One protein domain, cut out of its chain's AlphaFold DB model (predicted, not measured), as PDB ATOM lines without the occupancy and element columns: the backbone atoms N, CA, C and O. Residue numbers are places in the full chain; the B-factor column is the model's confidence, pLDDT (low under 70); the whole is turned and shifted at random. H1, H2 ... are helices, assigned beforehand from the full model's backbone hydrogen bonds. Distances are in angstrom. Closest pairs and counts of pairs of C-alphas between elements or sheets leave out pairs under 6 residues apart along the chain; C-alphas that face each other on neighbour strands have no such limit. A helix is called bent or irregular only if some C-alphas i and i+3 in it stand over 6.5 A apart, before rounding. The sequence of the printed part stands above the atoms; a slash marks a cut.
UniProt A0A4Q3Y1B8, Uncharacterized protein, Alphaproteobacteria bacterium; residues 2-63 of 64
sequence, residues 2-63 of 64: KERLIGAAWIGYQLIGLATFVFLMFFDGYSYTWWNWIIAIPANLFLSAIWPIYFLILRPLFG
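What this domain is: This is residues 2 to 63 of the 64 residues of an uncharacterized protein of Alphaproteobacteria bacterium (UniProt A0A4Q3Y1B8). What is the main shape? A lopsided helical hairpin: the long H1 makes the longest axis, the shorter H2 folds back along residues 14 to 25 of it, and H3 branches away from the pair after H2. Residues 2 to 12 of H1 stick out as a free arm. What is it made of, and how large is it? It is all helix, 62 printed residues with three named helices in the order H1, H2, H3 and no named strand. The whole is loose, with a radius of gyration of the C-alphas of 13.6 A, and elongated, spanning 46 by 25 by 16 A.

Where its parts are: Where is the longest helix? H1 is residues 2 to 26, 36.2 A from first to last C-alpha, from C-alpha 2 at (136.730, 156.286, 141.078) to C-alpha 26 at (101.678, 156.747, 150.242). Where is H2? It is residues 37 to 49, 17.9 A long, and is neither bent nor irregular, but only just: C-alphas 38 and 41 are 6.1 A apart. Where is H3? It is residues 51 to 62, 14.4 A long, ending with C-alpha 62 at (102.780, 141.043, 140.461). It is irregular, but only just: C-alphas 56 and 59 are 6.9 A apart, and its line is a rough one.

How they stand to each other: How does H2 stand to H1? The two form a helical hairpin and touch, H1 with residues 14 to 25 alone; they run opposite ways at a shallow tilt of 30 degrees. Their closest C-alphas, those of Gly 17 and Ser 48, are 5.0 A apart. How does H3 stand to the others? H1 and H3 only just touch, with 3 pairs of C-alphas within 8 A, through residues 16 to 20 of H1 and residue 51 of H3 alone; the closest C-alphas, of Gly 17 and Trp 51, are 6.1 A apart. They run the same way at a steep tilt of 39 degrees. H2 and H3 are close but not clearly touching, the closest C-alphas being those of Leu 47 and Tyr 54 at 6.2 A, and run opposite ways at a steep tilt of 64 degrees. What do the backbones show? Every O i to N i+4 pair is within hydrogen-bond range in H1, against 8 of 9 in H2 and 6 of 8 in H3.

The domain as a whole: How far does it reach? The two C-alphas farthest apart, those of Lys 2 and Trp 34, are 47.0 A apart. Without residues 2 to 12, which stand free, the body spans 30 by 24 by 16 A. Are there cuts or long links? The printed part has no cut; the link H1 to H2, 10 residues, is short, and the link H2 to H3, 1 residue, is tight. Is confidence low anywhere? The mean pLDDT of the printed part is 95.6, and no printed residue is under 70.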
ATOM      1  N   LYS A   2     137.622 157.451 140.977       80.75
ATOM      2  CA  LYS A   2     136.730 156.286 141.078       80.75
ATOM      3  C   LYS A   2     136.000 156.183 142.428       80.75
ATOM      4  O   LYS A   2     134.815 155.886 142.460       80.75
ATOM      5  N   GLU A   3     136.679 156.501 143.525       83.44
ATOM      6  CA  GLU A   3     136.152 156.427 144.897       83.44
ATOM      7  C   GLU A   3     134.995 157.415 145.108       83.44
ATOM      8  O   GLU A   3     133.979 157.079 145.712       83.44
ATOM      9  N   ARG A   4     135.117 158.623 144.542       86.62
ATOM     10  CA  ARG A   4     134.070 159.653 144.590       86.62
ATOM     11  C   ARG A   4     132.847 159.260 143.768       86.62
ATOM     12  O   ARG A   4     131.731 159.513 144.202       86.62
ATOM     13  N   LEU A   5     133.054 158.630 142.611       90.25
ATOM     14  CA  LEU A   5     131.963 158.140 141.763       90.25
ATOM     15  C   LEU A   5     131.195 157.005 142.443       90.25
ATOM     16  O   LEU A   5     129.970 157.013 142.429       90.25
ATOM     17  N   ILE A   6     131.902 156.076 143.094       92.38
ATOM     18  CA  ILE A   6     131.279 155.001 143.878       92.38
ATOM     19  C   ILE A   6     130.482 155.587 145.048       92.38
ATOM     20  O   ILE A   6     129.337 155.200 145.255       92.38
ATOM     21  N   GLY A   7     131.049 156.556 145.775       93.38
ATOM     22  CA  GLY A   7     130.343 157.238 146.862       93.38
ATOM     23  C   GLY A   7     129.086 157.975 146.387       93.38
ATOM     24  O   GLY A   7     128.026 157.836 146.991       93.38
ATOM     25  N   ALA A   8     129.171 158.707 145.274       94.62
ATOM     26  CA  ALA A   8     128.023 159.394 144.685       94.62
ATOM     27  C   ALA A   8     126.948 158.410 144.193       94.62
ATOM     28  O   ALA A   8     125.764 158.635 144.436       94.62
ATOM     29  N   ALA A   9     127.346 157.302 143.561       94.62
ATOM     30  CA  ALA A   9     126.427 156.249 143.135       94.62
ATOM     31  C   ALA A   9     125.731 155.587 144.331       94.62
ATOM     32  O   ALA A   9     124.527 155.348 144.282       94.62
ATOM     33  N   TRP A  10     126.460 155.353 145.425       95.38
ATOM     34  CA  TRP A  10     125.891 154.836 146.666       95.38
ATOM     35  C   TRP A  10     124.863 155.797 147.271       95.38
ATOM     36  O   TRP A  10     123.755 155.382 147.598       95.38
ATOM     37  N   ILE A  11     125.186 157.090 147.362       96.94
ATOM     38  CA  ILE A  11     124.244 158.109 147.845       96.94
ATOM     39  C   ILE A  11     123.007 158.165 146.942       96.94
ATOM     40  O   ILE A  11     121.888 158.146 147.444       96.94
ATOM     41  N   GLY A  12     123.193 158.170 145.620       97.62
ATOM     42  CA  GLY A  12     122.091 158.133 144.658       97.62
ATOM     43  C   GLY A  12     121.200 156.904 144.839       97.62
ATOM     44  O   GLY A  12     119.980 157.036 144.882       97.62
ATOM     45  N   TYR A  13     121.798 155.726 145.035       97.06
ATOM     46  CA  TYR A  13     121.067 154.490 145.315       97.06
ATOM     47  C   TYR A  13     120.204 154.610 146.578       97.06
ATOM     48  O   TYR A  13     119.035 154.227 146.556       97.06
ATOM     49  N   GLN A  14     120.752 155.178 147.655       97.69
ATOM     50  CA  GLN A  14     120.033 155.371 148.919       97.69
ATOM     51  C   GLN A  14     118.916 156.416 148.806       97.69
ATOM     52  O   GLN A  14     117.836 156.213 149.354       97.69
ATOM     53  N   LEU A  15     119.134 157.508 148.067       98.31
ATOM     54  CA  LEU A  15     118.109 158.531 147.833       98.31
ATOM     55  C   LEU A  15     116.924 157.976 147.036       98.31
ATOM     56  O   LEU A  15     115.775 158.237 147.389       98.31
ATOM     57  N   ILE A  16     117.193 157.176 145.999       98.06
ATOM     58  CA  ILE A  16     116.137 156.499 145.233       98.06
ATOM     59  C   ILE A  16     115.438 155.451 146.103       98.06
ATOM     60  O   ILE A  16     114.212 155.355 146.057       98.06
ATOM     61  N   GLY A  17     116.176 154.713 146.939       98.44
ATOM     62  CA  GLY A  17     115.592 153.796 147.922       98.44
ATOM     63  C   GLY A  17     114.630 154.513 148.874       98.44
ATOM     64  O   GLY A  17     113.481 154.105 149.013       98.44
ATOM     65  N   LEU A  18     115.039 155.649 149.447       98.44
ATOM     66  CA  LEU A  18     114.183 156.456 150.319       98.44
ATOM     67  C   LEU A  18     112.943 156.987 149.584       98.44
ATOM     68  O   LEU A  18     111.832 156.888 150.103       98.44
ATOM     69  N   ALA A  19     113.111 157.510 148.367       98.44
ATOM     70  CA  ALA A  19     111.991 157.958 147.542       98.44
ATOM     71  C   ALA A  19     111.029 156.804 147.209       98.44
ATOM     72  O   ALA A  19     109.813 156.980 147.257       98.44
ATOM     73  N   THR A  20     111.564 155.608 146.947       98.31
ATOM     74  CA  THR A  20     110.776 154.390 146.713       98.31
ATOM     75  C   THR A  20     109.988 153.999 147.956       98.31
ATOM     76  O   THR A  20     108.811 153.681 147.847       98.31
ATOM     77  N   PHE A  21     110.590 154.066 149.145       98.44
ATOM     78  CA  PHE A  21     109.878 153.790 150.393       98.44
ATOM     79  C   PHE A  21     108.681 154.731 150.579       98.44
ATOM     80  O   PHE A  21     107.575 154.272 150.858       98.44
ATOM     81  N   VAL A  22     108.877 156.034 150.356       98.25
ATOM     82  CA  VAL A  22     107.797 157.032 150.418       98.25
ATOM     83  C   VAL A  22     106.719 156.743 149.367       98.25
ATOM     84  O   VAL A  22     105.532 156.787 149.684       98.25
ATOM     85  N   PHE A  23     107.115 156.398 148.138       97.38
ATOM     86  CA  PHE A  23     106.190 155.996 147.080       97.38
ATOM     87  C   PHE A  23     105.327 154.798 147.499       97.38
ATOM     88  O   PHE A  23     104.102 154.890 147.475       97.38
ATOM     89  N   LEU A  24     105.947 153.712 147.962       96.50
ATOM     90  CA  LEU A  24     105.244 152.505 148.408       96.50
ATOM     91  C   LEU A  24     104.302 152.775 149.585       96.50
ATOM     92  O   LEU A  24     103.227 152.189 149.671       96.50
ATOM     93  N   MET A  25     104.703 153.669 150.490       96.69
ATOM     94  CA  MET A  25     103.923 153.988 151.683       96.69
ATOM     95  C   MET A  25     102.700 154.864 151.412       96.69
ATOM     96  O   MET A  25     101.749 154.806 152.179       96.69
ATOM     97  N   PHE A  26     102.713 155.709 150.380       96.19
ATOM     98  CA  PHE A  26     101.678 156.747 150.242       96.19
ATOM     99  C   PHE A  26     101.076 156.872 148.842       96.19
ATOM    100  O   PHE A  26     100.020 157.481 148.691       96.19
ATOM    101  N   PHE A  27     101.717 156.300 147.823       95.69
ATOM    102  CA  PHE A  27     101.362 156.501 146.418       95.69
ATOM    103  C   PHE A  27     101.107 155.195 145.647       95.69
ATOM    104  O   PHE A  27     100.626 155.257 144.519       95.69
ATOM    105  N   ASP A  28     101.355 154.023 146.243       92.94
ATOM    106  CA  ASP A  28     101.134 152.708 145.607       92.94
ATOM    107  C   ASP A  28      99.729 152.124 145.889       92.94
ATOM    108  O   ASP A  28      99.487 150.933 145.735       92.94
ATOM    109  N   GLY A  29      98.780 152.961 146.328       92.00
ATOM    110  CA  GLY A  29      97.362 152.591 146.472       92.00
ATOM    111  C   GLY A  29      97.017 151.684 147.663       92.00
ATOM    112  O   GLY A  29      95.868 151.262 147.793       92.00
ATOM    113  N   TYR A  30      97.973 151.390 148.549       93.00
ATOM    114  CA  TYR A  30      97.736 150.559 149.731       93.00
ATOM    115  C   TYR A  30      96.817 151.257 150.748       93.00
ATOM    116  O   TYR A  30      97.081 152.375 151.192       93.00
ATOM    117  N   SER A  31      95.739 150.579 151.154       95.38
ATOM    118  CA  SER A  31      94.806 151.095 152.161       95.38
ATOM    119  C   SER A  31      95.295 150.777 153.572       95.38
ATOM    120  O   SER A  31      95.342 149.618 153.999       95.38
ATOM    121  N   TYR A  32      95.661 151.816 154.317       95.62
ATOM    122  CA  TYR A  32      96.138 151.685 155.687       95.62
ATOM    123  C   TYR A  32      94.987 151.614 156.694       95.62
ATOM    124  O   TYR A  32      94.051 152.408 156.675       95.62
ATOM    125  N   THR A  33      95.103 150.676 157.629       96.44
ATOM    126  CA  THR A  33      94.224 150.509 158.795       96.44
ATOM    127  C   THR A  33      95.077 150.593 160.056       96.44
ATOM    128  O   THR A  33      96.293 150.481 159.981       96.44
ATOM    129  N   TRP A  34      94.484 150.775 161.236       95.44
ATOM    130  CA  TRP A  34      95.248 151.028 162.468       95.44
ATOM    131  C   TRP A  34      96.297 149.952 162.823       95.44
ATOM    132  O   TRP A  34      97.277 150.273 163.487       95.44
ATOM    133  N   TRP A  35      96.136 148.700 162.370       96.19
ATOM    134  CA  TRP A  35      97.062 147.601 162.679       96.19
ATOM    135  C   TRP A  35      98.005 147.233 161.526       96.19
ATOM    136  O   TRP A  35      99.118 146.764 161.776       96.19
ATOM    137  N   ASN A  36      97.604 147.425 160.264       96.56
ATOM    138  CA  ASN A  36      98.366 146.886 159.130       96.56
ATOM    139  C   ASN A  36      99.704 147.600 158.891       96.56
ATOM    140  O   ASN A  36     100.590 147.024 158.260       96.56
ATOM    141  N   TRP A  37      99.899 148.785 159.477       96.31
ATOM    142  CA  TRP A  37     101.180 149.494 159.513       96.31
ATOM    143  C   TRP A  37     102.338 148.612 159.985       96.31
ATOM    144  O   TRP A  37     103.433 148.705 159.433       96.31
ATOM    145  N   ILE A  38     102.091 147.720 160.953       97.12
ATOM    146  CA  ILE A  38     103.107 146.816 161.516       97.12
ATOM    147  C   ILE A  38     103.682 145.880 160.443       97.12
ATOM    148  O   ILE A  38     104.841 145.491 160.527       97.12
ATOM    149  N   ILE A  39     102.891 145.545 159.422       97.06
ATOM    150  CA  ILE A  39     103.298 144.668 158.319       97.06
ATOM    151  C   ILE A  39     103.751 145.492 157.111       97.06
ATOM    152  O   ILE A  39     104.793 145.207 156.519       97.06
ATOM    153  N   ALA A  40     102.989 146.529 156.759       96.81
ATOM    154  CA  ALA A  40     103.238 147.345 155.578       96.81
ATOM    155  C   ALA A  40     104.578 148.090 155.656       96.81
ATOM    156  O   ALA A  40     105.311 148.120 154.671       96.81
ATOM    157  N   ILE A  41     104.942 148.638 156.825       97.50
ATOM    158  CA  ILE A  41     106.206 149.372 156.982       97.50
ATOM    159  C   ILE A  41     107.420 148.456 156.730       97.50
ATOM    160  O   ILE A  41     108.220 148.795 155.857       97.50
ATOM    161  N   PRO A  42     107.583 147.296 157.405       98.06
ATOM    162  CA  PRO A  42     108.702 146.395 157.125       98.06
ATOM    163  C   PRO A  42     108.735 145.879 155.685       98.06
ATOM    164  O   PRO A  42     109.812 145.820 155.088       98.06
ATOM    165  N   ALA A  43     107.577 145.538 155.110       97.50
ATOM    166  CA  ALA A  43     107.496 145.056 153.732       97.50
ATOM    167  C   ALA A  43     107.949 146.132 152.731       97.50
ATOM    168  O   ALA A  43     108.814 145.874 151.893       97.50
ATOM    169  N   ASN A  44     107.441 147.359 152.867       97.88
ATOM    170  CA  ASN A  44     107.813 148.476 152.002       97.88
ATOM    171  C   ASN A  44     109.278 148.877 152.195       97.88
ATOM    172  O   ASN A  44     109.954 149.205 151.221       97.88
ATOM    173  N   LEU A  45     109.800 148.808 153.425       98.25
ATOM    174  CA  LEU A  45     111.211 149.070 153.700       98.25
ATOM    175  C   LEU A  45     112.101 148.052 152.977       98.25
ATOM    176  O   LEU A  45     113.045 148.446 152.290       98.25
ATOM    177  N   PHE A  46     111.763 146.763 153.057       98.06
ATOM    178  CA  PHE A  46     112.468 145.711 152.327       98.06
ATOM    179  C   PHE A  46     112.424 145.943 150.811       98.06
ATOM    180  O   PHE A  46     113.476 145.983 150.172       98.06
ATOM    181  N   LEU A  47     111.237 146.172 150.241       97.62
ATOM    182  CA  LEU A  47     111.075 146.415 148.803       97.62
ATOM    183  C   LEU A  47     111.834 147.662 148.330       97.62
ATOM    184  O   LEU A  47     112.440 147.643 147.261       97.62
ATOM    185  N   SER A  48     111.870 148.719 149.145       98.25
ATOM    186  CA  SER A  48     112.618 149.942 148.844       98.25
ATOM    187  C   SER A  48     114.139 149.741 148.841       98.25
ATOM    188  O   SER A  48     114.845 150.360 148.045       98.25
ATOM    189  N   ALA A  49     114.658 148.825 149.667       98.06
ATOM    190  CA  ALA A  49     116.078 148.480 149.681       98.06
ATOM    191  C   ALA A  49     116.500 147.716 148.415       98.06
ATOM    192  O   ALA A  49     117.645 147.837 147.974       98.06
ATOM    193  N   ILE A  50     115.565 146.976 147.809       98.00
ATOM    194  CA  ILE A  50     115.732 146.267 146.534       98.00
ATOM    195  C   ILE A  50     114.970 146.948 145.385       98.00
ATOM    196  O   ILE A  50     114.525 146.272 144.455       98.00
ATOM    197  N   TRP A  51     114.839 148.281 145.415       97.69
ATOM    198  CA  TRP A  51     114.033 149.041 144.452       97.69
ATOM    199  C   TRP A  51     114.289 148.702 142.969       97.69
ATOM    200  O   TRP A  51     113.303 148.642 142.230       97.69
ATOM    201  N   PRO A  52     115.526 148.408 142.489       97.94
ATOM    202  CA  PRO A  52     115.712 148.062 141.082       97.94
ATOM    203  C   PRO A  52     115.008 146.748 140.736       97.94
ATOM    204  O   PRO A  52     114.376 146.639 139.693       97.94
ATOM    205  N   ILE A  53     115.072 145.761 141.635       97.94
ATOM    206  CA  ILE A  53     114.401 144.466 141.471       97.94
ATOM    207  C   ILE A  53     112.886 144.650 141.582       97.94
ATOM    208  O   ILE A  53     112.139 144.079 140.787       97.94
ATOM    209  N   TYR A  54     112.425 145.475 142.529       96.62
ATOM    210  CA  TYR A  54     111.003 145.770 142.678       96.62
ATOM    211  C   TYR A  54     110.413 146.361 141.391       96.62
ATOM    212  O   TYR A  54     109.456 145.803 140.864       96.62
ATOM    213  N   PHE A  55     110.999 147.422 140.828       95.88
ATOM    214  CA  PHE A  55     110.434 148.073 139.639       95.88
ATOM    215  C   PHE A  55     110.651 147.301 138.336       95.88
ATOM    216  O   PHE A  55     109.780 147.339 137.472       95.88
ATOM    217  N   LEU A  56     111.791 146.622 138.169       97.31
ATOM    218  CA  LEU A  56     112.109 145.942 136.908       97.31
ATOM    219  C   LEU A  56     111.517 144.533 136.816       97.31
ATOM    220  O   LEU A  56     111.360 144.023 135.710       97.31
ATOM    221  N   ILE A  57     111.215 143.893 137.952       97.38
ATOM    222  CA  ILE A  57     110.796 142.485 137.991       97.38
ATOM    223  C   ILE A  57     109.507 142.309 138.793       97.38
ATOM    224  O   ILE A  57     108.512 141.847 138.242       97.38
ATOM    225  N   LEU A  58     109.488 142.676 140.078       96.12
ATOM    226  CA  LEU A  58     108.352 142.321 140.943       96.12
ATOM    227  C   LEU A  58     107.070 143.063 140.554       96.12
ATOM    228  O   LEU A  58     106.014 142.449 140.457       96.12
ATOM    229  N   ARG A  59     107.151 144.368 140.297       93.38
ATOM    230  CA  ARG A  59     105.999 145.199 139.942       93.38
ATOM    231  C   ARG A  59     105.428 144.852 138.559       93.38
ATOM    232  O   ARG A  59     104.216 144.765 138.466       93.38
ATOM    233  N   PRO A  60     106.224 144.569 137.512       95.06
ATOM    234  CA  PRO A  60     105.681 144.061 136.250       95.06
ATOM    235  C   PRO A  60     105.025 142.676 136.345       95.06
ATOM    236  O   PRO A  60     104.106 142.392 135.585       95.06
ATOM    237  N   LEU A  61     105.507 141.801 137.237       96.44
ATOM    238  CA  LEU A  61     104.981 140.435 137.371       96.44
ATOM    239  C   LEU A  61     103.777 140.332 138.314       96.44
ATOM    240  O   LEU A  61     102.915 139.481 138.108       96.44
ATOM    241  N   PHE A  62     103.742 141.158 139.360       93.38
ATOM    242  CA  PHE A  62     102.780 141.043 140.461       93.38
ATOM    243  C   PHE A  62     102.019 142.341 140.756       93.38
ATOM    244  O   PHE A  62     101.050 142.313 141.510       93.38
ATOM    245  N   GLY A  63     102.452 143.475 140.203       83.94
ATOM    246  CA  GLY A  63     101.750 144.751 140.320       83.94
ATOM    247  C   GLY A  63     100.587 144.801 139.336       83.94
ATOM    248  O   GLY A  63     100.774 144.570 138.144       83.94
TER     249      GLY A  63